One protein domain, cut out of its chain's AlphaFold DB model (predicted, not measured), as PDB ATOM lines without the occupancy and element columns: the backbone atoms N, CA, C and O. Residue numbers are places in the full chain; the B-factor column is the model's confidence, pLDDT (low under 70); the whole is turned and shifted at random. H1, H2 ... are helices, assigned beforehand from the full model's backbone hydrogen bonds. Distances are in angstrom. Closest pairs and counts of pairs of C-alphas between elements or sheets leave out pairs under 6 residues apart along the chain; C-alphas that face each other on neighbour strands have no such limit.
ATOM      1  N   GLY A 215     -37.081 -20.455 -34.531       53.81
ATOM      2  CA  GLY A 215     -37.053 -21.774 -33.903       53.81
ATOM      3  C   GLY A 215     -38.318 -22.600 -34.152       53.81
ATOM      4  O   GLY A 215     -38.203 -23.779 -34.459       53.81
ATOM      5  N   SER A 216     -39.517 -22.003 -34.089       53.12
ATOM      6  CA  SER A 216     -40.767 -22.741 -34.339       53.12
ATOM      7  C   SER A 216     -40.973 -23.123 -35.807       53.12
ATOM      8  O   SER A 216     -41.442 -24.223 -36.078       53.12
ATOM      9  N   ALA A 217     -40.604 -22.251 -36.753       55.00
ATOM     10  CA  ALA A 217     -40.695 -22.570 -38.182       55.00
ATOM     11  C   ALA A 217     -39.675 -23.649 -38.580       55.00
ATOM     12  O   ALA A 217     -39.994 -24.551 -39.351       55.00
ATOM     13  N   LEU A 218     -38.473 -23.594 -37.998       58.12
ATOM     14  CA  LEU A 218     -37.454 -24.628 -38.171       58.12
ATOM     15  C   LEU A 218     -37.913 -25.961 -37.605       58.12
ATOM     16  O   LEU A 218     -37.737 -26.986 -38.250       58.12
ATOM     17  N   GLN A 219     -38.515 -25.932 -36.416       60.34
ATOM     18  CA  GLN A 219     -39.010 -27.134 -35.768       60.34
ATOM     19  C   GLN A 219     -40.064 -27.830 -36.629       60.34
ATOM     20  O   GLN A 219     -39.917 -29.018 -36.869       60.34
ATOM     21  N   ALA A 220     -41.037 -27.096 -37.179       61.19
ATOM     22  CA  ALA A 220     -42.051 -27.676 -38.061       61.19
ATOM     23  C   ALA A 220     -41.433 -28.377 -39.286       61.19
ATOM     24  O   ALA A 220     -41.828 -29.485 -39.626       61.19
ATOM     25  N   GLN A 221     -40.413 -27.781 -39.912       60.72
ATOM     26  CA  GLN A 221     -39.731 -28.413 -41.047       60.72
ATOM     27  C   GLN A 221     -38.886 -29.624 -40.654       60.72
ATOM     28  O   GLN A 221     -38.825 -30.601 -41.398       60.72
ATOM     29  N   ILE A 222     -38.224 -29.562 -39.497       63.31
ATOM     30  CA  ILE A 222     -37.507 -30.707 -38.934       63.31
ATOM     31  C   ILE A 222     -38.491 -31.838 -38.631       63.31
ATOM     32  O   ILE A 222     -38.171 -32.993 -38.893       63.31
ATOM     33  N   ASP A 223     -39.679 -31.519 -38.124       66.94
ATOM     34  CA  ASP A 223     -40.721 -32.496 -37.825       66.94
ATOM     35  C   ASP A 223     -41.227 -33.159 -39.118       66.94
ATOM     36  O   ASP A 223     -41.196 -34.385 -39.200       66.94
ATOM     37  N   THR A 224     -41.535 -32.388 -40.171       63.00
ATOM     38  CA  THR A 224     -41.879 -32.930 -41.502       63.00
ATOM     39  C   THR A 224     -40.772 -33.826 -42.062       63.00
ATOM     40  O   THR A 224     -41.038 -34.924 -42.550       63.00
ATOM     41  N   TYR A 225     -39.509 -33.395 -41.972       64.94
ATOM     42  CA  TYR A 225     -38.380 -34.212 -42.416       64.94
ATOM     43  C   TYR A 225     -38.273 -35.510 -41.608       64.94
ATOM     44  O   TYR A 225     -38.070 -36.579 -42.180       64.94
ATOM     45  N   ASN A 226     -38.424 -35.444 -40.283       66.19
ATOM     46  CA  ASN A 226     -38.376 -36.613 -39.409       66.19
ATOM     47  C   ASN A 226     -39.497 -37.608 -39.732       66.19
ATOM     48  O   ASN A 226     -39.245 -38.812 -39.731       66.19
ATOM     49  N   GLU A 227     -40.705 -37.129 -40.035       64.88
ATOM     50  CA  GLU A 227     -41.828 -37.961 -40.485       64.88
ATOM     51  C   GLU A 227     -41.506 -38.675 -41.803       64.88
ATOM     52  O   GLU A 227     -41.629 -39.899 -41.892       64.88
ATOM     53  N   GLN A 228     -40.987 -37.953 -42.797       59.66
ATOM     54  CA  GLN A 228     -40.538 -38.561 -44.054       59.66
ATOM     55  C   GLN A 228     -39.395 -39.555 -43.831       59.66
ATOM     56  O   GLN A 228     -39.362 -40.632 -44.421       59.66
ATOM     57  N   CYS A 229     -38.487 -39.259 -42.909       64.75
ATOM     58  CA  CYS A 229     -37.408 -40.159 -42.542       64.75
ATOM     59  C   CYS A 229     -37.880 -41.438 -41.842       64.75
ATOM     60  O   CYS A 229     -37.272 -42.494 -42.031       64.75
ATOM     61  N   GLN A 230     -38.969 -41.380 -41.071       66.62
ATOM     62  CA  GLN A 230     -39.631 -42.580 -40.551       66.62
ATOM     63  C   GLN A 230     -40.254 -43.412 -41.678       66.62
ATOM     64  O   GLN A 230     -40.272 -44.639 -41.586       66.62
ATOM     65  N   GLN A 231     -40.736 -42.757 -42.739       58.41
ATOM     66  CA  GLN A 231     -41.382 -43.406 -43.876       58.41
ATOM     67  C   GLN A 231     -40.386 -44.049 -44.855       58.41
ATOM     68  O   GLN A 231     -40.591 -45.189 -45.272       58.41
ATOM     69  N   PHE A 232     -39.319 -43.340 -45.221       54.47
ATOM     70  CA  PHE A 232     -38.398 -43.749 -46.289       54.47
ATOM     71  C   PHE A 232     -37.064 -44.305 -45.777       54.47
ATOM     72  O   PHE A 232     -36.394 -45.069 -46.475       54.47
ATOM     73  N   GLY A 233     -36.696 -43.992 -44.534       66.44
ATOM     74  CA  GLY A 233     -35.411 -44.368 -43.960       66.44
ATOM     75  C   GLY A 233     -34.223 -43.682 -44.644       66.44
ATOM     76  O   GLY A 233     -34.357 -42.853 -45.536       66.44
ATOM     77  N   GLY A 234     -33.018 -44.014 -44.184       65.25
ATOM     78  CA  GLY A 234     -31.779 -43.475 -44.736       65.25
ATOM     79  C   GLY A 234     -30.730 -43.178 -43.661       65.25
ATOM     80  O   GLY A 234     -31.051 -43.023 -42.482       65.25
ATOM     81  N   PRO A 235     -29.443 -43.113 -44.026       61.47
ATOM     82  CA  PRO A 235     -28.367 -42.825 -43.079       61.47
ATOM     83  C   PRO A 235     -28.446 -41.410 -42.477       61.47
ATOM     84  O   PRO A 235     -28.028 -41.228 -41.334       61.47
ATOM     85  N   LEU A 236     -29.042 -40.444 -43.186       65.81
ATOM     86  CA  LEU A 236     -29.310 -39.089 -42.684       65.81
ATOM     87  C   LEU A 236     -30.528 -39.005 -41.760       65.81
ATOM     88  O   LEU A 236     -30.588 -38.115 -40.920       65.81
ATOM     89  N   CYS A 237     -31.430 -39.985 -41.810       71.19
ATOM     90  CA  CYS A 237     -32.558 -40.090 -40.880       71.19
ATOM     91  C   CYS A 237     -32.140 -40.408 -39.443       71.19
ATOM     92  O   CYS A 237     -32.964 -40.425 -38.534       71.19
ATOM     93  N   LYS A 238     -30.848 -40.675 -39.232       73.38
ATOM     94  CA  LYS A 238     -30.243 -40.819 -37.908       73.38
ATOM     95  C   LYS A 238     -29.776 -39.484 -37.326       73.38
ATOM     96  O   LYS A 238     -29.398 -39.455 -36.160       73.38
ATOM     97  N   VAL A 239     -29.750 -38.413 -38.123       76.19
ATOM     98  CA  VAL A 239     -29.339 -37.081 -37.675       76.19
ATOM     99  C   VAL A 239     -30.502 -36.434 -36.938       76.19
ATOM    100  O   VAL A 239     -31.565 -36.221 -37.514       76.19
ATOM    101  N   ASN A 240     -30.291 -36.062 -35.676       83.25
ATOM    102  CA  ASN A 240     -31.196 -35.131 -35.015       83.25
ATOM    103  C   ASN A 240     -30.912 -33.718 -35.545       83.25
ATOM    104  O   ASN A 240     -30.034 -33.021 -35.041       83.25
ATOM    105  N   TRP A 241     -31.630 -33.303 -36.588       77.19
ATOM    106  CA  TRP A 241     -31.383 -32.029 -37.271       77.19
ATOM    107  C   TRP A 241     -31.573 -30.800 -36.387       77.19
ATOM    108  O   TRP A 241     -30.912 -29.785 -36.606       77.19
ATOM    109  N   LYS A 242     -32.416 -30.900 -35.354       78.38
ATOM    110  CA  LYS A 242     -32.587 -29.830 -34.372       78.38
ATOM    111  C   LYS A 242     -31.323 -29.657 -33.543       78.38
ATOM    112  O   LYS A 242     -30.776 -28.559 -33.469       78.38
ATOM    113  N   ASP A 243     -30.837 -30.751 -32.968       81.94
ATOM    114  CA  ASP A 243     -29.603 -30.735 -32.186       81.94
ATOM    115  C   ASP A 243     -28.418 -30.352 -33.075       81.94
ATOM    116  O   ASP A 243     -27.550 -29.587 -32.653       81.94
ATOM    117  N   ALA A 244     -28.398 -30.825 -34.326       81.12
ATOM    118  CA  ALA A 244     -27.366 -30.473 -35.284       81.12
ATOM    119  C   ALA A 244     -27.355 -28.964 -35.571       81.12
ATOM    120  O   ALA A 244     -26.286 -28.354 -35.520       81.12
ATOM    121  N   TYR A 245     -28.516 -28.339 -35.792       78.75
ATOM    122  CA  TYR A 245     -28.635 -26.886 -35.935       78.75
ATOM    123  C   TYR A 245     -28.144 -26.148 -34.696       78.75
ATOM    124  O   TYR A 245     -27.246 -25.313 -34.799       78.75
ATOM    125  N   ASP A 246     -28.711 -26.472 -33.532       78.94
ATOM    126  CA  ASP A 246     -28.447 -25.763 -32.282       78.94
ATOM    127  C   ASP A 246     -26.951 -25.841 -31.934       78.94
ATOM    128  O   ASP A 246     -26.322 -24.834 -31.599       78.94
ATOM    129  N   ARG A 247     -26.339 -27.022 -32.093       84.50
ATOM    130  CA  ARG A 247     -24.894 -27.219 -31.899       84.50
ATOM    131  C   ARG A 247     -24.074 -26.427 -32.905       84.50
ATOM    132  O   ARG A 247     -23.113 -25.776 -32.501       84.50
ATOM    133  N   SER A 248     -24.445 -26.463 -34.183       83.25
ATOM    134  CA  SER A 248     -23.703 -25.751 -35.226       83.25
ATOM    135  C   SER A 248     -23.733 -24.248 -35.019       83.25
ATOM    136  O   SER A 248     -22.716 -23.574 -35.150       83.25
ATOM    137  N   MET A 249     -24.902 -23.725 -34.654       79.69
ATOM    138  CA  MET A 249     -25.098 -22.313 -34.376       79.69
ATOM    139  C   MET A 249     -24.253 -21.869 -33.183       79.69
ATOM    140  O   MET A 249     -23.566 -20.856 -33.286       79.69
ATOM    141  N   ASN A 250     -24.244 -22.642 -32.094       83.62
ATOM    142  CA  ASN A 250     -23.419 -22.335 -30.926       83.62
ATOM    143  C   ASN A 250     -21.924 -22.345 -31.273       83.62
ATOM    144  O   ASN A 250     -21.223 -21.387 -30.967       83.62
ATOM    145  N   ILE A 251     -21.445 -23.375 -31.981       86.06
ATOM    146  CA  ILE A 251     -20.041 -23.470 -32.411       86.06
ATOM    147  C   ILE A 251     -19.659 -22.270 -33.285       86.06
ATOM    148  O   ILE A 251     -18.615 -21.648 -33.086       86.06
ATOM    149  N   ALA A 252     -20.504 -21.931 -34.253       84.25
ATOM    150  CA  ALA A 252     -20.226 -20.857 -35.188       84.25
ATOM    151  C   ALA A 252     -20.240 -19.473 -34.512       84.25
ATOM    152  O   ALA A 252     -19.373 -18.644 -34.792       84.25
ATOM    153  N   GLN A 253     -21.173 -19.247 -33.580       82.81
ATOM    154  CA  GLN A 253     -21.228 -18.036 -32.755       82.81
ATOM    155  C   GLN A 253     -20.022 -17.921 -31.819       82.81
ATOM    156  O   GLN A 253     -19.460 -16.832 -31.696       82.81
ATOM    157  N   ASP A 254     -19.595 -19.020 -31.196       85.62
ATOM    158  CA  ASP A 254     -18.416 -19.047 -30.326       85.62
ATOM    159  C   ASP A 254     -17.138 -18.720 -31.111       85.62
ATOM    160  O   ASP A 254     -16.292 -17.950 -30.644       85.62
ATOM    161  N   ILE A 255     -17.003 -19.259 -32.330       87.75
ATOM    162  CA  ILE A 255     -15.854 -18.989 -33.201       87.75
ATOM    163  C   ILE A 255     -15.877 -17.542 -33.705       87.75
ATOM    164  O   ILE A 255     -14.897 -16.830 -33.492       87.75
ATOM    165  N   ASP A 256     -16.975 -17.054 -34.292       83.19
ATOM    166  CA  ASP A 256     -17.054 -15.657 -34.762       83.19
ATOM    167  C   ASP A 256     -16.967 -14.643 -33.610       83.19
ATOM    168  O   ASP A 256     -16.472 -13.531 -33.790       83.19
ATOM    169  N   GLY A 257     -17.425 -15.010 -32.411       83.44
ATOM    170  CA  GLY A 257     -17.323 -14.205 -31.195       83.44
ATOM    171  C   GLY A 257     -15.924 -14.180 -30.573       83.44
ATOM    172  O   GLY A 257     -15.628 -13.283 -29.777       83.44
ATOM    173  N   SER A 258     -15.045 -15.118 -30.936       89.94
ATOM    174  CA  SER A 258     -13.697 -15.221 -30.382       89.94
ATOM    175  C   SER A 258     -12.803 -14.066 -30.833       89.94
ATOM    176  O   SER A 258     -12.610 -13.813 -32.025       89.94
ATOM    177  N   ALA A 259     -12.182 -13.388 -29.865       92.25
ATOM    178  CA  ALA A 259     -11.179 -12.363 -30.144       92.25
ATOM    179  C   ALA A 259      -9.960 -12.934 -30.891       92.25
ATOM    180  O   ALA A 259      -9.384 -12.240 -31.725       92.25
ATOM    181  N   GLU A 260      -9.592 -14.194 -30.619       94.00
ATOM    182  CA  GLU A 260      -8.501 -14.883 -31.318       94.00
ATOM    183  C   GLU A 260      -8.864 -15.079 -32.793       94.00
ATOM    184  O   GLU A 260      -8.095 -14.679 -33.661       94.00
ATOM    185  N   PHE A 261     -10.071 -15.589 -33.078       93.12
ATOM    186  CA  PHE A 261     -10.541 -15.785 -34.450       93.12
ATOM    187  C   PHE A 261     -10.604 -14.460 -35.211       93.12
ATOM    188  O   PHE A 261     -10.047 -14.359 -36.299       93.12
ATOM    189  N   ARG A 262     -11.196 -13.411 -34.623       89.19
ATOM    190  CA  ARG A 262     -11.286 -12.077 -35.249       89.19
ATOM    191  C   ARG A 262      -9.932 -11.421 -35.500       89.19
ATOM    192  O   ARG A 262      -9.830 -10.583 -36.389       89.19
ATOM    193  N   ALA A 263      -8.912 -11.762 -34.715       91.38
ATOM    194  CA  ALA A 263      -7.556 -11.267 -34.926       91.38
ATOM    195  C   ALA A 263      -6.838 -11.991 -36.078       91.38
ATOM    196  O   ALA A 263      -5.954 -11.407 -36.702       91.38
ATOM    197  N   THR A 264      -7.197 -13.248 -36.357       93.31
ATOM    198  CA  THR A 264      -6.552 -14.082 -37.385       93.31
ATOM    199  C   THR A 264      -7.313 -14.138 -38.708       93.31
ATOM    200  O   THR A 264      -6.692 -14.235 -39.768       93.31
ATOM    201  N   ALA A 265      -8.643 -14.084 -38.659       91.88
ATOM    202  CA  ALA A 265      -9.505 -14.130 -39.827       91.88
ATOM    203  C   ALA A 265      -9.370 -12.837 -40.653       91.88
ATOM    204  O   ALA A 265      -9.072 -11.770 -40.102       91.88
ATOM    205  N   PRO A 266      -9.591 -12.893 -41.980       93.38
ATOM    206  CA  PRO A 266      -9.686 -11.685 -42.787       93.38
ATOM    207  C   PRO A 266     -10.757 -10.738 -42.245       93.38
ATOM    208  O   PRO A 266     -11.798 -11.167 -41.743       93.38
ATOM    209  N   ALA A 267     -10.521  -9.436 -42.393       90.31
ATOM    210  CA  ALA A 267     -11.547  -8.451 -42.096       90.31
ATOM    211  C   ALA A 267     -12.756  -8.657 -43.019       90.31
ATOM    212  O   ALA A 267     -12.602  -8.955 -44.206       90.31
ATOM    213  N   ARG A 268     -13.959  -8.455 -42.475       88.38
ATOM    214  CA  ARG A 268     -15.194  -8.493 -43.266       88.38
ATOM    215  C   ARG A 268     -15.127  -7.452 -44.390       88.38
ATOM    216  O   ARG A 268     -14.621  -6.347 -44.152       88.38
ATOM    217  N   PRO A 269     -15.631  -7.757 -45.595       85.81
ATOM    218  CA  PRO A 269     -15.623  -6.796 -46.680       85.81
ATOM    219  C   PRO A 269     -16.582  -5.637 -46.374       85.81
ATOM    220  O   PRO A 269     -17.578  -5.780 -45.661       85.81
ATOM    221  N   ALA A 270     -16.281  -4.461 -46.924       83.94
ATOM    222  CA  ALA A 270     -17.215  -3.341 -46.888       83.94
ATOM    223  C   ALA A 270     -18.480  -3.663 -47.708       83.94
ATOM    224  O   ALA A 270     -18.435  -4.453 -48.649       83.94
ATOM    225  N   ALA A 271     -19.604  -3.014 -47.390       78.06
ATOM    226  CA  ALA A 271     -20.842  -3.182 -48.152       78.06
ATOM    227  C   ALA A 271     -20.621  -2.913 -49.656       78.06
ATOM    228  O   ALA A 271     -20.004  -1.914 -50.032       78.06
ATOM    229  N   GLY A 272     -21.111  -3.820 -50.509       76.31
ATOM    230  CA  GLY A 272     -20.934  -3.748 -51.966       76.31
ATOM    231  C   GLY A 272     -19.523  -4.097 -52.462       76.31
ATOM    232  O   GLY A 272     -19.180  -3.782 -53.602       76.31
ATOM    233  N   LYS A 273     -18.672  -4.702 -51.624       84.50
ATOM    234  CA  LYS A 273     -17.358  -5.221 -52.021       84.50
ATOM    235  C   LYS A 273     -17.293  -6.723 -51.799       84.50
ATOM    236  O   LYS A 273     -17.733  -7.215 -50.767       84.50
ATOM    237  N   ALA A 274     -16.714  -7.427 -52.766       87.88
ATOM    238  CA  ALA A 274     -16.400  -8.839 -52.621       87.88
ATOM    239  C   ALA A 274     -15.104  -9.004 -51.812       87.88
ATOM    240  O   ALA A 274     -14.174  -8.201 -51.927       87.88
ATOM    241  N   MET A 275     -15.053 -10.055 -51.004       92.44
ATOM    242  CA  MET A 275     -13.857 -10.567 -50.359       92.44
ATOM    243  C   MET A 275     -12.998 -11.265 -51.424       92.44
ATOM    244  O   MET A 275     -13.514 -12.117 -52.149       92.44
ATOM    245  N   PRO A 276     -11.701 -10.934 -51.541       94.06
ATOM    246  CA  PRO A 276     -10.801 -11.640 -52.445       94.06
ATOM    247  C   PRO A 276     -10.748 -13.143 -52.140       94.06
ATOM    248  O   PRO A 276     -10.725 -13.538 -50.978       94.06
ATOM    249  N   GLU A 277     -10.629 -13.987 -53.164       90.94
ATOM    250  CA  GLU A 277     -10.556 -15.452 -53.005       90.94
ATOM    251  C   GLU A 277      -9.417 -15.903 -52.070       90.94
ATOM    252  O   GLU A 277      -9.572 -16.844 -51.292       90.94
ATOM    253  N   ALA A 278      -8.281 -15.196 -52.074       93.69
ATOM    254  CA  ALA A 278      -7.178 -15.455 -51.144       93.69
ATOM    255  C   ALA A 278      -7.578 -15.218 -49.676       93.69
ATOM    256  O   ALA A 278      -7.151 -15.953 -48.782       93.69
ATOM    257  N   ASP A 279      -8.428 -14.222 -49.423       95.62
ATOM    258  CA  ASP A 279      -8.987 -13.972 -48.100       95.62
ATOM    259  C   ASP A 279     -10.038 -15.024 -47.746       95.62
ATOM    260  O   ASP A 279      -9.984 -15.558 -46.643       95.62
ATOM    261  N   VAL A 280     -10.900 -15.429 -48.683       92.69
ATOM    262  CA  VAL A 280     -11.828 -16.556 -48.470       92.69
ATOM    263  C   VAL A 280     -11.063 -17.846 -48.144       92.69
ATOM    264  O   VAL A 280     -11.409 -18.551 -47.201       92.69
ATOM    265  N   THR A 281      -9.964 -18.125 -48.844       93.50
ATOM    266  CA  THR A 281      -9.080 -19.271 -48.573       93.50
ATOM    267  C   THR A 281      -8.524 -19.237 -47.152       93.50
ATOM    268  O   THR A 281      -8.561 -20.240 -46.429       93.50
ATOM    269  N   ARG A 282      -8.034 -18.069 -46.722       93.88
ATOM    270  CA  ARG A 282      -7.540 -17.861 -45.357       93.88
ATOM    271  C   ARG A 282      -8.660 -18.001 -44.327       93.88
ATOM    272  O   ARG A 282      -8.429 -18.592 -43.276       93.88
ATOM    273  N   LEU A 283      -9.854 -17.492 -44.623       93.38
ATOM    274  CA  LEU A 283     -11.036 -17.610 -43.775       93.38
ATOM    275  C   LEU A 283     -11.438 -19.072 -43.571       93.38
ATOM    276  O   LEU A 283     -11.582 -19.484 -42.425       93.38
ATOM    277  N   VAL A 284     -11.570 -19.856 -44.644       90.62
ATOM    278  CA  VAL A 284     -11.923 -21.284 -44.567       90.62
ATOM    279  C   VAL A 284     -10.891 -22.044 -43.736       90.62
ATOM    280  O   VAL A 284     -11.258 -22.701 -42.766       90.62
ATOM    281  N   SER A 285      -9.599 -21.851 -44.023       91.75
ATOM    282  CA  SER A 285      -8.511 -22.510 -43.281       91.75
ATOM    283  C   SER A 285      -8.518 -22.140 -41.790       91.75
ATOM    284  O   SER A 285      -8.433 -23.006 -40.925       91.75
ATOM    285  N   THR A 286      -8.683 -20.850 -41.472       92.94
ATOM    286  CA  THR A 286      -8.765 -20.378 -40.078       92.94
ATOM    287  C   THR A 286      -9.998 -20.956 -39.382       92.94
ATOM    288  O   THR A 286      -9.931 -21.368 -38.230       92.94
ATOM    289  N   SER A 287     -11.133 -21.015 -40.077       90.81
ATOM    290  CA  SER A 287     -12.380 -21.548 -39.523       90.81
ATOM    291  C   SER A 287     -12.255 -23.037 -39.204       90.81
ATOM    292  O   SER A 287     -12.693 -23.461 -38.141       90.81
ATOM    293  N   GLU A 288     -11.598 -23.818 -40.062       89.69
ATOM    294  CA  GLU A 288     -11.307 -25.235 -39.817       89.69
ATOM    295  C   GLU A 288     -10.433 -25.455 -38.583       89.69
ATOM    296  O   GLU A 288     -10.771 -26.292 -37.744       89.69
ATOM    297  N   ASP A 289      -9.361 -24.675 -38.422       89.88
ATOM    298  CA  ASP A 289      -8.488 -24.764 -37.247       89.88
ATOM    299  C   ASP A 289      -9.268 -24.498 -35.948       89.88
ATOM    300  O   ASP A 289      -9.082 -25.175 -34.931       89.88
ATOM    301  N   PHE A 290     -10.177 -23.520 -35.968       90.81
ATOM    302  CA  PHE A 290     -11.034 -23.203 -34.825       90.81
ATOM    303  C   PHE A 290     -12.143 -24.238 -34.604       90.81
ATOM    304  O   PHE A 290     -12.477 -24.543 -33.454       90.81
ATOM    305  N   LEU A 291     -12.684 -24.832 -35.667       87.88
ATOM    306  CA  LEU A 291     -13.625 -25.947 -35.571       87.88
ATOM    307  C   LEU A 291     -12.963 -27.185 -34.963       87.88
ATOM    308  O   LEU A 291     -13.535 -27.790 -34.057       87.88
ATOM    309  N   GLU A 292     -11.738 -27.522 -35.377       87.19
ATOM    310  CA  GLU A 292     -10.967 -28.628 -34.794       87.19
ATOM    311  C   GLU A 292     -10.696 -28.383 -33.297       87.19
ATOM    312  O   GLU A 292     -10.834 -29.299 -32.481       87.19
ATOM    313  N   LYS A 293     -10.388 -27.137 -32.902       86.31
ATOM    314  CA  LYS A 293     -10.188 -26.759 -31.491       86.31
ATOM    315  C   LYS A 293     -11.476 -26.809 -30.655       86.31
ATOM    316  O   LYS A 293     -11.438 -27.259 -29.508       86.31
ATOM    317  N   SER A 294     -12.595 -26.316 -31.187       79.69
ATOM    318  CA  SER A 294     -13.846 -26.119 -30.430       79.69
ATOM    319  C   SER A 294     -14.592 -27.422 -30.142       79.69
ATOM    320  O   SER A 294     -15.180 -27.586 -29.074       79.69
ATOM    321  N   THR A 295     -14.529 -28.383 -31.057       72.25
ATOM    322  CA  THR A 295     -15.388 -29.574 -31.018       72.25
ATOM    323  C   THR A 295     -14.825 -30.738 -30.203       72.25
ATOM    324  O   THR A 295     -15.583 -31.645 -29.872       72.25
ATOM    325  N   LYS A 296     -13.535 -30.718 -29.818       66.00
ATOM    326  CA  LYS A 296     -12.827 -31.709 -28.962       66.00
ATOM    327  C   LYS A 296     -12.986 -33.199 -29.336       66.00
ATOM    328  O   LYS A 296     -12.433 -34.052 -28.643       66.00
ATOM    329  N   THR A 297     -13.702 -33.547 -30.402       59.97
ATOM    330  CA  THR A 297     -13.963 -34.926 -30.815       59.97
ATOM    331  C   THR A 297     -13.011 -35.325 -31.939       59.97
ATOM    332  O   THR A 297     -12.844 -34.629 -32.939       59.97
ATOM    333  N   SER A 298     -12.388 -36.497 -31.813       55.16
ATOM    334  CA  SER A 298     -11.461 -37.044 -32.817       55.16
ATOM    335  C   SER A 298     -12.104 -37.288 -34.193       55.16
ATOM    336  O   SER A 298     -11.391 -37.451 -35.183       55.16
ATOM    337  N   GLY A 299     -13.441 -37.305 -34.271       61.16
ATOM    338  CA  GLY A 299     -14.208 -37.421 -35.515       61.16
ATOM    339  C   GLY A 299     -14.162 -36.165 -36.391       61.16
ATOM    340  O   GLY A 299     -14.251 -36.276 -37.612       61.16
ATOM    341  N   VAL A 300     -13.915 -34.986 -35.811       66.56
ATOM    342  CA  VAL A 300     -13.976 -33.704 -36.533       66.56
ATOM    343  C   VAL A 300     -12.910 -33.609 -37.604       66.56
ATOM    344  O   VAL A 300     -13.218 -33.263 -38.734       66.56
ATOM    345  N   LYS A 301     -11.675 -34.039 -37.334       67.25
ATOM    346  CA  LYS A 301     -10.623 -34.047 -38.360       67.25
ATOM    347  C   LYS A 301     -10.970 -34.959 -39.546       67.25
ATOM    348  O   LYS A 301     -10.558 -34.698 -40.670       67.25
ATOM    349  N   LYS A 302     -11.719 -36.046 -39.310       66.50
ATOM    350  CA  LYS A 302     -12.181 -36.972 -40.361       66.50
ATOM    351  C   LYS A 302     -13.376 -36.400 -41.137       66.50
ATOM    352  O   LYS A 302     -13.464 -36.652 -42.341       66.50
ATOM    353  N   ALA A 303     -14.250 -35.660 -40.452       65.06
ATOM    354  CA  ALA A 303     -15.388 -34.936 -41.013       65.06
ATOM    355  C   ALA A 303     -14.937 -33.726 -41.844       65.06
ATOM    356  O   ALA A 303     -15.291 -33.639 -43.009       65.06
ATOM    357  N   LEU A 304     -14.055 -32.874 -41.312       67.50
ATOM    358  CA  LEU A 304     -13.455 -31.743 -42.027       67.50
ATOM    359  C   LEU A 304     -12.656 -32.209 -43.248       67.50
ATOM    360  O   LEU A 304     -12.804 -31.647 -44.316       67.50
ATOM    361  N   LYS A 305     -11.904 -33.316 -43.160       69.00
ATOM    362  CA  LYS A 305     -11.269 -33.926 -44.350       69.00
ATOM    363  C   LYS A 305     -12.261 -34.475 -45.383       69.00
ATOM    364  O   LYS A 305     -11.844 -34.805 -46.488       69.00
ATOM    365  N   ALA A 306     -13.517 -34.707 -44.996       62.97
ATOM    366  CA  ALA A 306     -14.584 -35.095 -45.918       62.97
ATOM    367  C   ALA A 306     -15.204 -33.873 -46.609       62.97
ATOM    368  O   ALA A 306     -15.722 -34.014 -47.712       62.97
ATOM    369  N   ILE A 307     -15.134 -32.702 -45.971       67.81
ATOM    370  CA  ILE A 307     -15.479 -31.426 -46.587       67.81
ATOM    371  C   ILE A 307     -14.416 -31.133 -47.644       67.81
ATOM    372  O   ILE A 307     -13.211 -31.214 -47.402       67.81
ATOM    373  N   ASN A 308     -14.855 -30.828 -48.858       72.69
ATOM    374  CA  ASN A 308     -13.942 -30.428 -49.912       72.69
ATOM    375  C   ASN A 308     -13.613 -28.939 -49.736       72.69
ATOM    376  O   ASN A 308     -14.371 -28.080 -50.183       72.69
ATOM    377  N   ASN A 309     -12.483 -28.627 -49.096       78.88
ATOM    378  CA  ASN A 309     -12.075 -27.244 -48.813       78.88
ATOM    379  C   ASN A 309     -12.080 -26.362 -50.066       78.88
ATOM    380  O   ASN A 309     -12.489 -25.212 -49.997       78.88
ATOM    381  N   GLN A 310     -11.687 -26.897 -51.227       80.00
ATOM    382  CA  GLN A 310     -11.723 -26.146 -52.487       80.00
ATOM    383  C   GLN A 310     -13.152 -25.756 -52.877       80.00
ATOM    384  O   GLN A 310     -13.387 -24.641 -53.337       80.00
ATOM    385  N   LYS A 311     -14.128 -26.635 -52.631       79.50
ATOM    386  CA  LYS A 311     -15.547 -26.337 -52.848       79.50
ATOM    387  C   LYS A 311     -16.071 -25.324 -51.837       79.50
ATOM    388  O   LYS A 311     -16.805 -24.431 -52.234       79.50
ATOM    389  N   MET A 312     -15.641 -25.386 -50.575       82.75
ATOM    390  CA  MET A 312     -15.996 -24.368 -49.574       82.75
ATOM    391  C   MET A 312     -15.397 -22.991 -49.917       82.75
ATOM    392  O   MET A 312     -16.063 -21.971 -49.758       82.75
ATOM    393  N   ILE A 313     -14.165 -22.949 -50.435       85.75
ATOM    394  CA  ILE A 313     -13.510 -21.716 -50.903       85.75
ATOM    395  C   ILE A 313     -14.241 -21.142 -52.117       85.75
ATOM    396  O   ILE A 313     -14.536 -19.945 -52.153       85.75
ATOM    397  N   SER A 314     -14.561 -21.993 -53.093       83.06
ATOM    398  CA  SER A 314     -15.340 -21.615 -54.273       83.06
ATOM    399  C   SER A 314     -16.715 -21.085 -53.867       83.06
ATOM    400  O   SER A 314     -17.073 -19.973 -54.250       83.06
ATOM    401  N   TRP A 315     -17.427 -21.798 -52.990       83.06
ATOM    402  CA  TRP A 315     -18.711 -21.376 -52.440       83.06
ATOM    403  C   TRP A 315     -18.622 -20.028 -51.716       83.06
ATOM    404  O   TRP A 315     -19.403 -19.126 -52.007       83.06
ATOM    405  N   GLY A 316     -17.648 -19.845 -50.819       84.62
ATOM    406  CA  GLY A 316     -17.460 -18.587 -50.093       84.62
ATOM    407  C   GLY A 316     -17.132 -17.412 -51.020       84.62
ATOM    408  O   GLY A 316     -17.598 -16.295 -50.793       84.62
ATOM    409  N   SER A 317     -16.382 -17.663 -52.097       85.00
ATOM    410  CA  SER A 317     -16.034 -16.654 -53.105       85.00
ATOM    411  C   SER A 317     -17.237 -16.279 -53.970       85.00
ATOM    412  O   SER A 317     -17.500 -15.092 -54.169       85.00
ATOM    413  N   LEU A 318     -18.015 -17.271 -54.419       79.62
ATOM    414  CA  LEU A 318     -19.275 -17.062 -55.136       79.62
ATOM    415  C   LEU A 318     -20.275 -16.298 -54.280       79.62
ATOM    416  O   LEU A 318     -20.843 -15.310 -54.740       79.62
ATOM    417  N   LEU A 319     -20.425 -16.693 -53.015       81.94
ATOM    418  CA  LEU A 319     -21.253 -15.977 -52.062       81.94
ATOM    419  C   LEU A 319     -20.797 -14.521 -51.951       81.94
ATOM    420  O   LEU A 319     -21.601 -13.607 -52.105       81.94
ATOM    421  N   SER A 320     -19.502 -14.280 -51.751       84.62
ATOM    422  CA  SER A 320     -18.983 -12.920 -51.618       84.62
ATOM    423  C   SER A 320     -19.236 -12.052 -52.852       84.62
ATOM    424  O   SER A 320     -19.643 -10.894 -52.728       84.62
ATOM    425  N   ASN A 321     -19.057 -12.619 -54.044       80.75
ATOM    426  CA  ASN A 321     -19.343 -11.946 -55.306       80.75
ATOM    427  C   ASN A 321     -20.842 -11.680 -55.482       80.75
ATOM    428  O   ASN A 321     -21.229 -10.575 -55.868       80.75
ATOM    429  N   ALA A 322     -21.696 -12.656 -55.169       72.44
ATOM    430  CA  ALA A 322     -23.145 -12.504 -55.228       72.44
ATOM    431  C   ALA A 322     -23.618 -11.390 -54.285       72.44
ATOM    432  O   ALA A 322     -24.416 -10.544 -54.681       72.44
ATOM    433  N   LEU A 323     -23.073 -11.323 -53.069       73.94
ATOM    434  CA  LEU A 323     -23.367 -10.270 -52.097       73.94
ATOM    435  C   LEU A 323     -22.926  -8.886 -52.572       73.94
ATOM    436  O   LEU A 323     -23.678  -7.922 -52.442       73.94
ATOM    437  N   ALA A 324     -21.728  -8.787 -53.147       77.06
ATOM    438  CA  ALA A 324     -21.202  -7.528 -53.665       77.06
ATOM    439  C   ALA A 324     -22.050  -6.961 -54.812       77.06
ATOM    440  O   ALA A 324     -22.175  -5.743 -54.937       77.06
ATOM    441  N   ASN A 325     -22.645  -7.843 -55.621       72.12
ATOM    442  CA  ASN A 325     -23.406  -7.486 -56.817       72.12
ATOM    443  C   ASN A 325     -24.932  -7.513 -56.617       72.12
ATOM    444  O   ASN A 325     -25.681  -7.145 -57.520       72.12
ATOM    445  N   SER A 326     -25.424  -7.958 -55.460       69.50
ATOM    446  CA  SER A 326     -26.856  -8.136 -55.231       69.50
ATOM    447  C   SER A 326     -27.527  -6.828 -54.820       69.50
ATOM    448  O   SER A 326     -27.256  -6.257 -53.760       69.50
ATOM    449  N   HIS A 327     -28.494  -6.398 -55.634       66.25
ATOM    450  CA  HIS A 327     -29.348  -5.246 -55.338       66.25
ATOM    451  C   HIS A 327     -30.106  -5.387 -54.011       66.25
ATOM    452  O   HIS A 327     -30.373  -4.378 -53.363       66.25
ATOM    453  N   THR A 328     -30.355  -6.621 -53.558       65.38
ATOM    454  CA  THR A 328     -30.999  -6.955 -52.272       65.38
ATOM    455  C   THR A 328     -30.262  -6.354 -51.072       65.38
ATOM    456  O   THR A 328     -30.872  -6.023 -50.062       65.38
ATOM    457  N   TRP A 329     -28.941  -6.176 -51.160       65.56
ATOM    458  CA  TRP A 329     -28.143  -5.628 -50.056       65.56
ATOM    459  C   TRP A 329     -28.120  -4.108 -50.042       65.56
ATOM    460  O   TRP A 329     -28.039  -3.502 -48.975       65.56
ATOM    461  N   SER A 330     -28.224  -3.500 -51.223       65.25
ATOM    462  CA  SER A 330     -28.387  -2.056 -51.377       65.25
ATOM    463  C   SER A 330     -29.832  -1.586 -51.192       65.25
ATOM    464  O   SER A 330     -30.058  -0.392 -50.994       65.25
ATOM    465  N   ASP A 331     -30.808  -2.494 -51.260       66.00
ATOM    466  CA  ASP A 331     -32.214  -2.162 -51.086       66.00
ATOM    467  C   ASP A 331     -32.539  -1.953 -49.602       66.00
ATOM    468  O   ASP A 331     -32.450  -2.853 -48.765       66.00
ATOM    469  N   LYS A 332     -32.943  -0.725 -49.275       71.25
ATOM    470  CA  LYS A 332     -33.376  -0.324 -47.932       71.25
ATOM    471  C   LYS A 332     -34.685  -0.991 -47.498       71.25
ATOM    472  O   LYS A 332     -34.988  -0.971 -46.308       71.25
ATOM    473  N   ASN A 333     -35.457  -1.520 -48.447       71.38
ATOM    474  CA  ASN A 333     -36.715  -2.210 -48.194       71.38
ATOM    475  C   ASN A 333     -36.521  -3.723 -48.019       71.38
ATOM    476  O   ASN A 333     -37.420  -4.375 -47.497       71.38
ATOM    477  N   ALA A 334     -35.362  -4.274 -48.404       61.28
ATOM    478  CA  ALA A 334     -35.079  -5.692 -48.240       61.28
ATOM    479  C   ALA A 334     -34.940  -6.054 -46.757       61.28
ATOM    480  O   ALA A 334     -34.106  -5.508 -46.019       61.28
ATOM    481  N   THR A 335     -35.746  -7.017 -46.329       63.88
ATOM    482  CA  THR A 335     -35.710  -7.601 -44.994       63.88
ATOM    483  C   THR A 335     -34.448  -8.452 -44.802       63.88
ATOM    484  O   THR A 335     -33.743  -8.816 -45.746       63.88
ATOM    485  N   ASN A 336     -34.140  -8.818 -43.554       60.97
ATOM    486  CA  ASN A 336     -33.042  -9.756 -43.282       60.97
ATOM    487  C   ASN A 336     -33.315 -11.156 -43.860       60.97
ATOM    488  O   ASN A 336     -32.372 -11.897 -44.126       60.97
ATOM    489  N   LEU A 337     -34.589 -11.508 -44.066       58.56
ATOM    490  CA  LEU A 337     -34.983 -12.762 -44.699       58.56
ATOM    491  C   LEU A 337     -34.699 -12.734 -46.204       58.56
ATOM    492  O   LEU A 337     -34.089 -13.671 -46.703       58.56
ATOM    493  N   ASP A 338     -35.012 -11.630 -46.890       58.62
ATOM    494  CA  ASP A 338     -34.691 -11.444 -48.317       58.62
ATOM    495  C   ASP A 338     -33.192 -11.584 -48.576       58.62
ATOM    496  O   ASP A 338     -32.743 -12.241 -49.516       58.62
ATOM    497  N   LYS A 339     -32.395 -11.000 -47.680       64.38
ATOM    498  CA  LYS A 339     -30.935 -11.071 -47.725       64.38
ATOM    499  C   LYS A 339     -30.420 -12.491 -47.483       64.38
ATOM    500  O   LYS A 339     -29.519 -12.929 -48.196       64.38
ATOM    501  N   ALA A 340     -31.014 -13.230 -46.544       63.22
ATOM    502  CA  ALA A 340     -30.682 -14.635 -46.304       63.22
ATOM    503  C   ALA A 340     -31.078 -15.541 -47.485       63.22
ATOM    504  O   ALA A 340     -30.320 -16.436 -47.849       63.22
ATOM    505  N   TYR A 341     -32.215 -15.289 -48.137       59.78
ATOM    506  CA  TYR A 341     -32.594 -16.006 -49.357       59.78
ATOM    507  C   TYR A 341     -31.665 -15.697 -50.527       59.78
ATOM    508  O   TYR A 341     -31.289 -16.611 -51.254       59.78
ATOM    509  N   ALA A 342     -31.236 -14.444 -50.687       62.53
ATOM    510  CA  ALA A 342     -30.267 -14.080 -51.715       62.53
ATOM    511  C   ALA A 342     -28.905 -14.775 -51.516       62.53
ATOM    512  O   ALA A 342     -28.273 -15.153 -52.499       62.53
ATOM    513  N   VAL A 343     -28.469 -14.966 -50.263       63.44
ATOM    514  CA  VAL A 343     -27.256 -15.733 -49.901       63.44
ATOM    515  C   VAL A 343     -27.391 -17.191 -50.315       63.44
ATOM    516  O   VAL A 343     -26.477 -17.764 -50.899       63.44
ATOM    517  N   VAL A 344     -28.533 -17.793 -49.996       62.00
ATOM    518  CA  VAL A 344     -28.697 -19.241 -50.078       62.00
ATOM    519  C   VAL A 344     -29.166 -19.701 -51.464       62.00
ATOM    520  O   VAL A 344     -28.724 -20.738 -51.940       62.00
ATOM    521  N   GLY A 345     -29.987 -18.915 -52.163       56.22
ATOM    522  CA  GLY A 345     -30.404 -19.195 -53.543       56.22
ATOM    523  C   GLY A 345     -29.425 -18.741 -54.622       56.22
ATOM    524  O   GLY A 345     -29.643 -19.035 -55.790       56.22
ATOM    525  N   GLY A 346     -28.367 -18.017 -54.253       55.91
ATOM    526  CA  GLY A 346     -27.365 -17.519 -55.194       55.91
ATOM    527  C   GLY A 346     -26.170 -18.443 -55.418       55.91
ATOM    528  O   GLY A 346     -25.294 -18.064 -56.188       55.91
ATOM    529  N   VAL A 347     -26.070 -19.597 -54.736       59.62
ATOM    530  CA  VAL A 347     -24.842 -20.411 -54.780       59.62
ATOM    531  C   VAL A 347     -25.134 -21.918 -54.922       59.62
ATOM    532  O   VAL A 347     -25.571 -22.540 -53.952       59.62
ATOM    533  N   PRO A 348     -24.846 -22.535 -56.086       54.16
ATOM    534  CA  PRO A 348     -25.203 -23.930 -56.391       54.16
ATOM    535  C   PRO A 348     -24.403 -24.989 -55.602       54.16
ATOM    536  O   PRO A 348     -24.809 -26.139 -55.508       54.16
ATOM    537  N   VAL A 349     -23.286 -24.619 -54.972       58.19
ATOM    538  CA  VAL A 349     -22.274 -25.586 -54.489       58.19
ATOM    539  C   VAL A 349     -22.523 -26.099 -53.058       58.19
ATOM    540  O   VAL A 349     -21.749 -26.902 -52.541       58.19
ATOM    541  N   LEU A 350     -23.591 -25.664 -52.376       60.22
ATOM    542  CA  LEU A 350     -23.824 -26.035 -50.969       60.22
ATOM    543  C   LEU A 350     -23.913 -27.565 -50.784       60.22
ATOM    544  O   LEU A 350     -23.318 -28.073 -49.841       60.22
ATOM    545  N   GLY A 351     -24.540 -28.309 -51.706       60.09
ATOM    546  CA  GLY A 351     -24.673 -29.778 -51.628       60.09
ATOM    547  C   GLY A 351     -23.326 -30.507 -51.612       60.09
ATOM    548  O   GLY A 351     -23.064 -31.352 -50.754       60.09
ATOM    549  N   GLU A 352     -22.428 -30.102 -52.508       57.16
ATOM    550  CA  GLU A 352     -21.077 -30.661 -52.637       57.16
ATOM    551  C   GLU A 352     -20.174 -30.298 -51.458       57.16
ATOM    552  O   GLU A 352     -19.346 -31.097 -51.015       57.16
ATOM    553  N   VAL A 353     -20.336 -29.080 -50.938       58.41
ATOM    554  CA  VAL A 353     -19.602 -28.583 -49.774       58.41
ATOM    555  C   VAL A 353     -19.871 -29.449 -48.548       58.41
ATOM    556  O   VAL A 353     -18.973 -29.665 -47.734       58.41
ATOM    557  N   ILE A 354     -21.087 -29.977 -48.417       58.06
ATOM    558  CA  ILE A 354     -21.485 -30.684 -47.209       58.06
ATOM    559  C   ILE A 354     -20.838 -32.072 -47.085       58.06
ATOM    560  O   ILE A 354     -20.762 -32.606 -45.977       58.06
ATOM    561  N   GLY A 355     -20.302 -32.645 -48.173       54.66
ATOM    562  CA  GLY A 355     -19.607 -33.936 -48.128       54.66
ATOM    563  C   GLY A 355     -20.472 -35.062 -47.543       54.66
ATOM    564  O   GLY A 355     -19.944 -36.056 -47.039       54.66
ATOM    565  N   ILE A 356     -21.801 -34.907 -47.572       54.47
ATOM    566  CA  ILE A 356     -22.743 -35.804 -46.896       54.47
ATOM    567  C   ILE A 356     -22.681 -37.214 -47.479       54.47
ATOM    568  O   ILE A 356     -22.716 -38.165 -46.704       54.47
ATOM    569  N   ALA A 357     -22.450 -37.362 -48.788       51.66
ATOM    570  CA  ALA A 357     -22.180 -38.659 -49.411       51.66
ATOM    571  C   ALA A 357     -21.003 -39.382 -48.722       51.66
ATOM    572  O   ALA A 357     -21.119 -40.524 -48.286       51.66
ATOM    573  N   SER A 358     -19.907 -38.659 -48.466       51.47
ATOM    574  CA  SER A 358     -18.766 -39.191 -47.709       51.47
ATOM    575  C   SER A 358     -19.075 -39.437 -46.228       51.47
ATOM    576  O   SER A 358     -18.374 -40.220 -45.584       51.47
ATOM    577  N   GLY A 359     -20.064 -38.755 -45.648       53.22
ATOM    578  CA  GLY A 359     -20.457 -38.920 -44.249       53.22
ATOM    579  C   GLY A 359     -21.395 -40.078 -43.980       53.22
ATOM    580  O   GLY A 359     -21.244 -40.776 -42.971       53.22
ATOM    581  N   ILE A 360     -22.286 -40.325 -44.931       57.31
ATOM    582  CA  ILE A 360     -23.111 -41.521 -45.025       57.31
ATOM    583  C   ILE A 360     -22.211 -42.764 -45.061       57.31
ATOM    584  O   ILE A 360     -22.363 -43.648 -44.214       57.31
ATOM    585  N   ASP A 361     -21.195 -42.770 -45.928       57.91
ATOM    586  CA  ASP A 361     -20.225 -43.870 -46.035       57.91
ATOM    587  C   ASP A 361     -19.408 -44.078 -44.751       57.91
ATOM    588  O   ASP A 361     -18.976 -45.187 -44.427       57.91
ATOM    589  N   LYS A 362     -19.188 -43.004 -43.985       63.94
ATOM    590  CA  LYS A 362     -18.395 -43.012 -42.748       63.94
ATOM    591  C   LYS A 362     -19.216 -43.287 -41.480       63.94
ATOM    592  O   LYS A 362     -18.598 -43.361 -40.418       63.94
ATOM    593  N   GLN A 363     -20.538 -43.465 -41.587       64.94
ATOM    594  CA  GLN A 363     -21.485 -43.692 -40.479       64.94
ATOM    595  C   GLN A 363     -21.469 -42.614 -39.373       64.94
ATOM    596  O   GLN A 363     -21.775 -42.910 -38.221       64.94
ATOM    597  N   ASP A 364     -21.137 -41.365 -39.709       73.81
ATOM    598  CA  ASP A 364     -21.088 -40.237 -38.759       73.81
ATOM    599  C   ASP A 364     -21.774 -38.994 -39.347       73.81
ATOM    600  O   ASP A 364     -21.200 -37.911 -39.477       73.81
ATOM    601  N   ALA A 365     -23.016 -39.197 -39.787       75.06
ATOM    602  CA  ALA A 365     -23.815 -38.188 -40.467       75.06
ATOM    603  C   ALA A 365     -24.058 -36.937 -39.603       75.06
ATOM    604  O   ALA A 365     -23.990 -35.824 -40.116       75.06
ATOM    605  N   GLU A 366     -24.285 -37.102 -38.295       79.75
ATOM    606  CA  GLU A 366     -24.580 -35.976 -37.401       79.75
ATOM    607  C   GLU A 366     -23.355 -35.083 -37.194       79.75
ATOM    608  O   GLU A 366     -23.460 -33.865 -37.326       79.75
ATOM    609  N   SER A 367     -22.170 -35.652 -36.934       80.06
ATOM    610  CA  SER A 367     -20.964 -34.831 -36.762       80.06
ATOM    611  C   SER A 367     -20.576 -34.116 -38.053       80.06
ATOM    612  O   SER A 367     -20.048 -33.007 -38.003       80.06
ATOM    613  N   ILE A 368     -20.825 -34.727 -39.212       76.88
ATOM    614  CA  ILE A 368     -20.573 -34.090 -40.509       76.88
ATOM    615  C   ILE A 368     -21.569 -32.965 -40.754       76.88
ATOM    616  O   ILE A 368     -21.135 -31.859 -41.059       76.88
ATOM    617  N   ALA A 369     -22.864 -33.193 -40.510       78.31
ATOM    618  CA  ALA A 369     -23.871 -32.141 -40.578       78.31
ATOM    619  C   ALA A 369     -23.496 -30.959 -39.670       78.31
ATOM    620  O   ALA A 369     -23.448 -29.828 -40.145       78.31
ATOM    621  N   VAL A 370     -23.136 -31.224 -38.406       83.50
ATOM    622  CA  VAL A 370     -22.767 -30.183 -37.435       83.50
ATOM    623  C   VAL A 370     -21.547 -29.381 -37.881       83.50
ATOM    624  O   VAL A 370     -21.564 -28.149 -37.892       83.50
ATOM    625  N   ASN A 371     -20.459 -30.059 -38.246       83.00
ATOM    626  CA  ASN A 371     -19.212 -29.382 -38.601       83.00
ATOM    627  C   ASN A 371     -19.350 -28.585 -39.898       83.00
ATOM    628  O   ASN A 371     -18.872 -27.453 -39.969       83.00
ATOM    629  N   THR A 372     -20.038 -29.141 -40.896       80.31
ATOM    630  CA  THR A 372     -20.292 -28.428 -42.143       80.31
ATOM    631  C   THR A 372     -21.160 -27.205 -41.896       80.31
ATOM    632  O   THR A 372     -20.796 -26.114 -42.328       80.31
ATOM    633  N   LEU A 373     -22.280 -27.352 -41.188       80.25
ATOM    634  CA  LEU A 373     -23.164 -26.231 -40.875       80.25
ATOM    635  C   LEU A 373     -22.443 -25.121 -40.119       80.25
ATOM    636  O   LEU A 373     -22.637 -23.942 -40.414       80.25
ATOM    637  N   SER A 374     -21.579 -25.506 -39.180       85.00
ATOM    638  CA  SER A 374     -20.745 -24.561 -38.447       85.00
ATOM    639  C   SER A 374     -19.811 -23.808 -39.397       85.00
ATOM    640  O   SER A 374     -19.755 -22.582 -39.353       85.00
ATOM    641  N   LEU A 375     -19.115 -24.520 -40.295       85.25
ATOM    642  CA  LEU A 375     -18.188 -23.921 -41.257       85.25
ATOM    643  C   LEU A 375     -18.900 -22.993 -42.250       85.25
ATOM    644  O   LEU A 375     -18.459 -21.861 -42.438       85.25
ATOM    645  N   VAL A 376     -20.025 -23.435 -42.824       82.88
ATOM    646  CA  VAL A 376     -20.892 -22.624 -43.698       82.88
ATOM    647  C   VAL A 376     -21.324 -21.355 -42.976       82.88
ATOM    648  O   VAL A 376     -21.201 -20.263 -43.530       82.88
ATOM    649  N   GLY A 377     -21.778 -21.483 -41.726       80.25
ATOM    650  CA  GLY A 377     -22.153 -20.344 -40.900       80.25
ATOM    651  C   GLY A 377     -21.003 -19.350 -40.749       80.25
ATOM    652  O   GLY A 377     -21.190 -18.162 -41.012       80.25
ATOM    653  N   ILE A 378     -19.819 -19.816 -40.327       85.81
ATOM    654  CA  ILE A 378     -18.655 -18.954 -40.054       85.81
ATOM    655  C   ILE A 378     -18.216 -18.217 -41.320       85.81
ATOM    656  O   ILE A 378     -17.990 -17.001 -41.292       85.81
ATOM    657  N   VAL A 379     -18.126 -18.946 -42.436       87.00
ATOM    658  CA  VAL A 379     -17.743 -18.373 -43.726       87.00
ATOM    659  C   VAL A 379     -18.769 -17.327 -44.148       87.00
ATOM    660  O   VAL A 379     -18.387 -16.191 -44.427       87.00
ATOM    661  N   ALA A 380     -20.064 -17.653 -44.111       82.31
ATOM    662  CA  ALA A 380     -21.116 -16.722 -44.497       82.31
ATOM    663  C   ALA A 380     -21.100 -15.447 -43.654       82.31
ATOM    664  O   ALA A 380     -21.127 -14.348 -44.196       82.31
ATOM    665  N   ALA A 381     -20.999 -15.565 -42.333       80.56
ATOM    666  CA  ALA A 381     -21.036 -14.407 -41.451       80.56
ATOM    667  C   ALA A 381     -19.814 -13.491 -41.566       80.56
ATOM    668  O   ALA A 381     -19.901 -12.301 -41.256       80.56
ATOM    669  N   THR A 382     -18.676 -14.033 -42.002       85.38
ATOM    670  CA  THR A 382     -17.464 -13.235 -42.223       85.38
ATOM    671  C   THR A 382     -17.439 -12.629 -43.626       85.38
ATOM    672  O   THR A 382     -16.926 -11.528 -43.819       85.38
ATOM    673  N   VAL A 383     -18.021 -13.324 -44.607       85.12
ATOM    674  CA  VAL A 383     -18.174 -12.850 -45.988       85.12
ATOM    675  C   VAL A 383     -19.284 -11.797 -46.114       85.12
ATOM    676  O   VAL A 383     -19.177 -10.897 -46.949       85.12
ATOM    677  N   CYS A 384     -20.315 -11.854 -45.268       78.06
ATOM    678  CA  CYS A 384     -21.386 -10.863 -45.218       78.06
ATOM    679  C   CYS A 384     -20.913  -9.525 -44.607       78.06
ATOM    680  O   CYS A 384     -20.301  -9.508 -43.532       78.06
ATOM    681  N   PRO A 385     -21.223  -8.377 -45.246       69.94
ATOM    682  CA  PRO A 385     -21.048  -7.062 -44.633       69.94
ATOM    683  C   PRO A 385     -21.861  -6.957 -43.333       69.94
ATOM    684  O   PRO A 385     -22.924  -7.557 -43.241       69.94
ATOM    685  N   PRO A 386     -21.428  -6.172 -42.336       65.62
ATOM    686  CA  PRO A 386     -22.044  -6.177 -41.011       65.62
ATOM    687  C   PRO A 386     -23.482  -5.619 -41.007       65.62
ATOM    688  O   PRO A 386     -23.665  -4.405 -41.096       65.62
ATOM    689  N   LEU A 387     -24.496  -6.470 -40.798       52.62
ATOM    690  CA  LEU A 387     -25.863  -6.061 -40.405       52.62
ATOM    691  C   LEU A 387     -26.195  -6.364 -38.934       52.62
ATOM    692  O   LEU A 387     -27.288  -6.054 -38.463       52.62
ATOM    693  N   GLY A 388     -25.238  -6.919 -38.188       53.44
ATOM    694  CA  GLY A 388     -25.410  -7.370 -36.808       53.44
ATOM    695  C   GLY A 388     -25.292  -8.888 -36.755       53.44
ATOM    696  O   GLY A 388     -26.247  -9.602 -37.054       53.44
ATOM    697  N   ALA A 389     -24.108  -9.363 -36.359       47.50
ATOM    698  CA  ALA A 389     -23.645 -10.741 -36.553       47.50
ATOM    699  C   ALA A 389     -24.651 -11.826 -36.123       47.50
ATOM    700  O   ALA A 389     -24.776 -12.855 -36.777       47.50
ATOM    701  N   THR A 390     -25.413 -11.599 -35.052       50.59
ATOM    702  CA  THR A 390     -26.325 -12.606 -34.492       50.59
ATOM    703  C   THR A 390     -27.534 -12.896 -35.385       50.59
ATOM    704  O   THR A 390     -27.962 -14.041 -35.465       50.59
ATOM    705  N   VAL A 391     -28.089 -11.891 -36.072       53.28
ATOM    706  CA  VAL A 391     -29.292 -12.086 -36.907       53.28
ATOM    707  C   VAL A 391     -28.931 -12.751 -38.237       53.28
ATOM    708  O   VAL A 391     -29.692 -13.568 -38.743       53.28
ATOM    709  N   GLU A 392     -27.745 -12.460 -38.772       57.31
ATOM    710  CA  GLU A 392     -27.247 -13.022 -40.033       57.31
ATOM    711  C   GLU A 392     -26.941 -14.519 -39.904       57.31
ATOM    712  O   GLU A 392     -27.373 -15.309 -40.738       57.31
ATOM    713  N   PHE A 393     -26.279 -14.927 -38.818       55.91
ATOM    714  CA  PHE A 393     -25.963 -16.333 -38.548       55.91
ATOM    715  C   PHE A 393     -27.202 -17.212 -38.402       55.91
ATOM    716  O   PHE A 393     -27.278 -18.282 -39.003       55.91
ATOM    717  N   VAL A 394     -28.169 -16.759 -37.598       55.78
ATOM    718  CA  VAL A 394     -29.397 -17.515 -37.319       55.78
ATOM    719  C   VAL A 394     -30.172 -17.729 -38.615       55.78
ATOM    720  O   VAL A 394     -30.613 -18.843 -38.876       55.78
ATOM    721  N   MET A 395     -30.282 -16.688 -39.445       61.53
ATOM    722  CA  MET A 395     -31.040 -16.719 -40.696       61.53
ATOM    723  C   MET A 395     -30.333 -17.515 -41.794       61.53
ATOM    724  O   MET A 395     -30.979 -18.305 -42.471       61.53
ATOM    725  N   ILE A 396     -29.018 -17.358 -41.964       61.78
ATOM    726  CA  ILE A 396     -28.263 -18.117 -42.972       61.78
ATOM    727  C   ILE A 396     -28.185 -19.590 -42.576       61.78
ATOM    728  O   ILE A 396     -28.432 -20.450 -43.414       61.78
ATOM    729  N   GLY A 397     -27.918 -19.890 -41.302       59.59
ATOM    730  CA  GLY A 397     -27.936 -21.258 -40.788       59.59
ATOM    731  C   GLY A 397     -29.317 -21.899 -40.925       59.59
ATOM    732  O   GLY A 397     -29.420 -23.027 -41.393       59.59
ATOM    733  N   TYR A 398     -30.382 -21.163 -40.589       58.00
ATOM    734  CA  TYR A 398     -31.763 -21.614 -40.768       58.00
ATOM    735  C   TYR A 398     -32.068 -21.938 -42.233       58.00
ATOM    736  O   TYR A 398     -32.530 -23.035 -42.536       58.00
ATOM    737  N   THR A 399     -31.772 -21.019 -43.155       60.19
ATOM    738  CA  THR A 399     -32.067 -21.205 -44.581       60.19
ATOM    739  C   THR A 399     -31.183 -22.289 -45.206       60.19
ATOM    740  O   THR A 399     -31.669 -23.059 -46.029       60.19
ATOM    741  N   ALA A 400     -29.921 -22.414 -44.784       60.66
ATOM    742  CA  ALA A 400     -29.036 -23.496 -45.213       60.66
ATOM    743  C   ALA A 400     -29.558 -24.863 -44.752       60.66
ATOM    744  O   ALA A 400     -29.592 -25.792 -45.555       60.66
ATOM    745  N   ILE A 401     -30.024 -24.990 -43.501       60.25
ATOM    746  CA  ILE A 401     -30.676 -26.219 -43.023       60.25
ATOM    747  C   ILE A 401     -31.959 -26.491 -43.772       60.25
ATOM    748  O   ILE A 401     -32.147 -27.607 -44.229       60.25
ATOM    749  N   LYS A 402     -32.823 -25.492 -43.932       58.50
ATOM    750  CA  LYS A 402     -34.060 -25.632 -44.696       58.50
ATOM    751  C   LYS A 402     -33.786 -26.154 -46.106       58.50
ATOM    752  O   LYS A 402     -34.468 -27.077 -46.541       58.50
ATOM    753  N   LEU A 403     -32.777 -25.614 -46.794       58.09
ATOM    754  CA  LEU A 403     -32.367 -26.136 -48.095       58.09
ATOM    755  C   LEU A 403     -31.856 -27.567 -48.000       58.09
ATOM    756  O   LEU A 403     -32.328 -28.409 -48.752       58.09
ATOM    757  N   MET A 404     -30.956 -27.861 -47.063       60.97
ATOM    758  CA  MET A 404     -30.438 -29.216 -46.879       60.97
ATOM    759  C   MET A 404     -31.554 -30.226 -46.623       60.97
ATOM    760  O   MET A 404     -31.622 -31.240 -47.305       60.97
ATOM    761  N   LEU A 405     -32.463 -29.930 -45.694       56.72
ATOM    762  CA  LEU A 405     -33.630 -30.760 -45.425       56.72
ATOM    763  C   LEU A 405     -34.455 -30.935 -46.700       56.72
ATOM    764  O   LEU A 405     -34.752 -32.070 -47.047       56.72
ATOM    765  N   SER A 406     -34.732 -29.854 -47.445       52.84
ATOM    766  CA  SER A 406     -35.471 -29.941 -48.713       52.84
ATOM    767  C   SER A 406     -34.774 -30.837 -49.745       52.84
ATOM    768  O   SER A 406     -35.430 -31.649 -50.393       52.84
ATOM    769  N   TRP A 407     -33.444 -30.780 -49.847       56.22
ATOM    770  CA  TRP A 407     -32.670 -31.635 -50.750       56.22
ATOM    771  C   TRP A 407     -32.821 -33.105 -50.375       56.22
ATOM    772  O   TRP A 407     -33.112 -33.938 -51.228       56.22
ATOM    773  N   PHE A 408     -32.750 -33.414 -49.082       54.16
ATOM    774  CA  PHE A 408     -32.874 -34.787 -48.599       54.16
ATOM    775  C   PHE A 408     -34.310 -35.321 -48.621       54.16
ATOM    776  O   PHE A 408     -34.499 -36.528 -48.776       54.16
ATOM    777  N   THR A 409     -35.326 -34.458 -48.511       48.06
ATOM    778  CA  THR A 409     -36.728 -34.866 -48.711       48.06
ATOM    779  C   THR A 409     -36.991 -35.321 -50.148       48.06
ATOM    780  O   THR A 409     -37.714 -36.288 -50.361       48.06
ATOM    781  N   VAL A 410     -36.353 -34.682 -51.137       42.78
ATOM    782  CA  VAL A 410     -36.500 -35.044 -52.556       42.78
ATOM    783  C   VAL A 410     -35.715 -36.322 -52.891       42.78
ATOM    784  O   VAL A 410     -36.191 -37.148 -53.664       42.78
ATOM    785  N   GLU A 411     -34.548 -36.536 -52.276       41.97
ATOM    786  CA  GLU A 411     -33.698 -37.711 -52.541       41.97
ATOM    787  C   GLU A 411     -34.150 -39.015 -51.865       41.97
ATOM    788  O   GLU A 411     -33.806 -40.100 -52.335       41.97
ATOM    789  N   THR A 412     -34.885 -38.947 -50.751       37.44
ATOM    790  CA  THR A 412     -35.246 -40.148 -49.971       37.44
ATOM    791  C   THR A 412     -36.420 -40.932 -50.547       37.44
ATOM    792  O   THR A 412     -36.624 -42.076 -50.146       37.44
ATOM    793  N   ILE A 413     -37.147 -40.391 -51.528       39.06
ATOM    794  CA  ILE A 413     -38.202 -41.125 -52.234       39.06
ATOM    795  C   ILE A 413     -37.527 -42.159 -53.156       39.06
ATOM    796  O   ILE A 413     -36.924 -41.773 -54.162       39.06
TER     797      ILE A 413
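What this domain is: This is residues 215 to 413 of the 578 residues of an uncharacterized protein of Streptacidiphilus pinicola (UniProt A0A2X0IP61). One long helix, H12, runs through the middle of a helical body, and H3, H5, H7 and H13 surround it on four sides, mostly crossing it at a slant. H1 packs on the outside of H13 near the end of the printed part, H9 packs on H13 nearer its start with the short H8 on H9, and further short helices pack round the rim: H4 and H6 on H5, H10 on H7, H2 and H11 at the first end of H12. The printed part has 199 residues with thirteen named helices, H1 to H13 in order along the chain, and no named strand; the class is all helix. It is compact, with a radius of gyration of the C-alphas of 16.0 A and spans of 46 by 39 by 25 A.

How they stand to each other: H1, residues 215 to 232, touches H13, residues 389 to 411, at a shallow tilt of 19 degrees, the same way, closest at the C-alphas of Tyr 225 and Thr 409, 6.5 A apart. H2, residues 235 to 238, touches residues 365 to 366 alone of H12, residues 365 to 383; the closest C-alphas are those of Leu 236 and Ala 365, 6.0 A apart. H3, residues 241 to 257, touches H12 with 26 pairs of C-alphas within 8 A, at a steep tilt of 38 degrees, the same way; the closest are those of Ser 248 and Ser 374, 4.5 A apart. H4, residues 259 to 264, and H5, residues 277 to 295, form a helical hairpin, closest at the C-alphas of Thr 264 and Thr 286, 7.2 A apart. H5 touches H12 at a steep tilt of 44 degrees, opposite ways, closest at the C-alphas of Ser 287 and Leu 375, 6.5 A apart. H6, residues 300 to 304, touches residues 367 to 372 alone of H12, with the C-alphas of Ala 303 and Ile 368 closest at 5.3 A. H7, residues 309 to 325, touches residues 376 to 383 alone of H12; the closest C-alphas are those of Ser 320 and Val 383, 5.7 A apart. H8, residues 327 to 330, touches H9, residues 336 to 345, closest at the C-alphas of Thr 328 and Lys 339, 6.1 A apart. H9 touches residues 391 to 400 alone of H13 at a steep tilt of 43 degrees, the same way, with the C-alphas of Ala 340 and Ile 396 closest at 5.4 A. H10, residues 350 to 353, touches residues 309 to 315 alone of H7, with the C-alphas of Met 312 and Val 353 closest at 5.6 A. H11, residues 356 to 361, and H12 form a helical hairpin, with the C-alphas of Gly 359 and Ala 365 closest at 5.1 A. H12, the hub, touches seven helices, and it forms a helical hairpin with H13, closest at the C-alphas of Gly 377 and Gly 397, 5.9 A apart. H1, H3, H12 and H13 form a bundle, a group of helices set together, though H1 and H12 are apart. In H1, H3, H4, H5, H6, H7, H9, H11, H12 and H13 every O i to N i+4 pair is within hydrogen-bond range; H2, H8 and H10 are too short for such a pair.

Where its parts are: H1 begins at C-alpha 215, (-37.053, -21.774, -33.903), and is 25.3 A long from first to last C-alpha. H3 measures 23.5 A, H5 26.6 A, H7 24.1 A and H9 14.2 A. H12 runs 26.5 A from C-alpha 365 at (-23.815, -38.188, -40.467). H13, the longest, runs 32.9 A to C-alpha 411 at (-33.698, -37.711, -52.541).

The domain as a whole: The C-alphas farthest apart, those of Gln 231 and Ala 263, are 47.5 A apart. The printed part has no cut. The link from H4 to H5, residues 265 to 276, is long; the other links are tight. The mean pLDDT of the printed part is 71.7, and 99 residues are under 70, among them residues 215 to 236, 334 to 363 and 385 to 413.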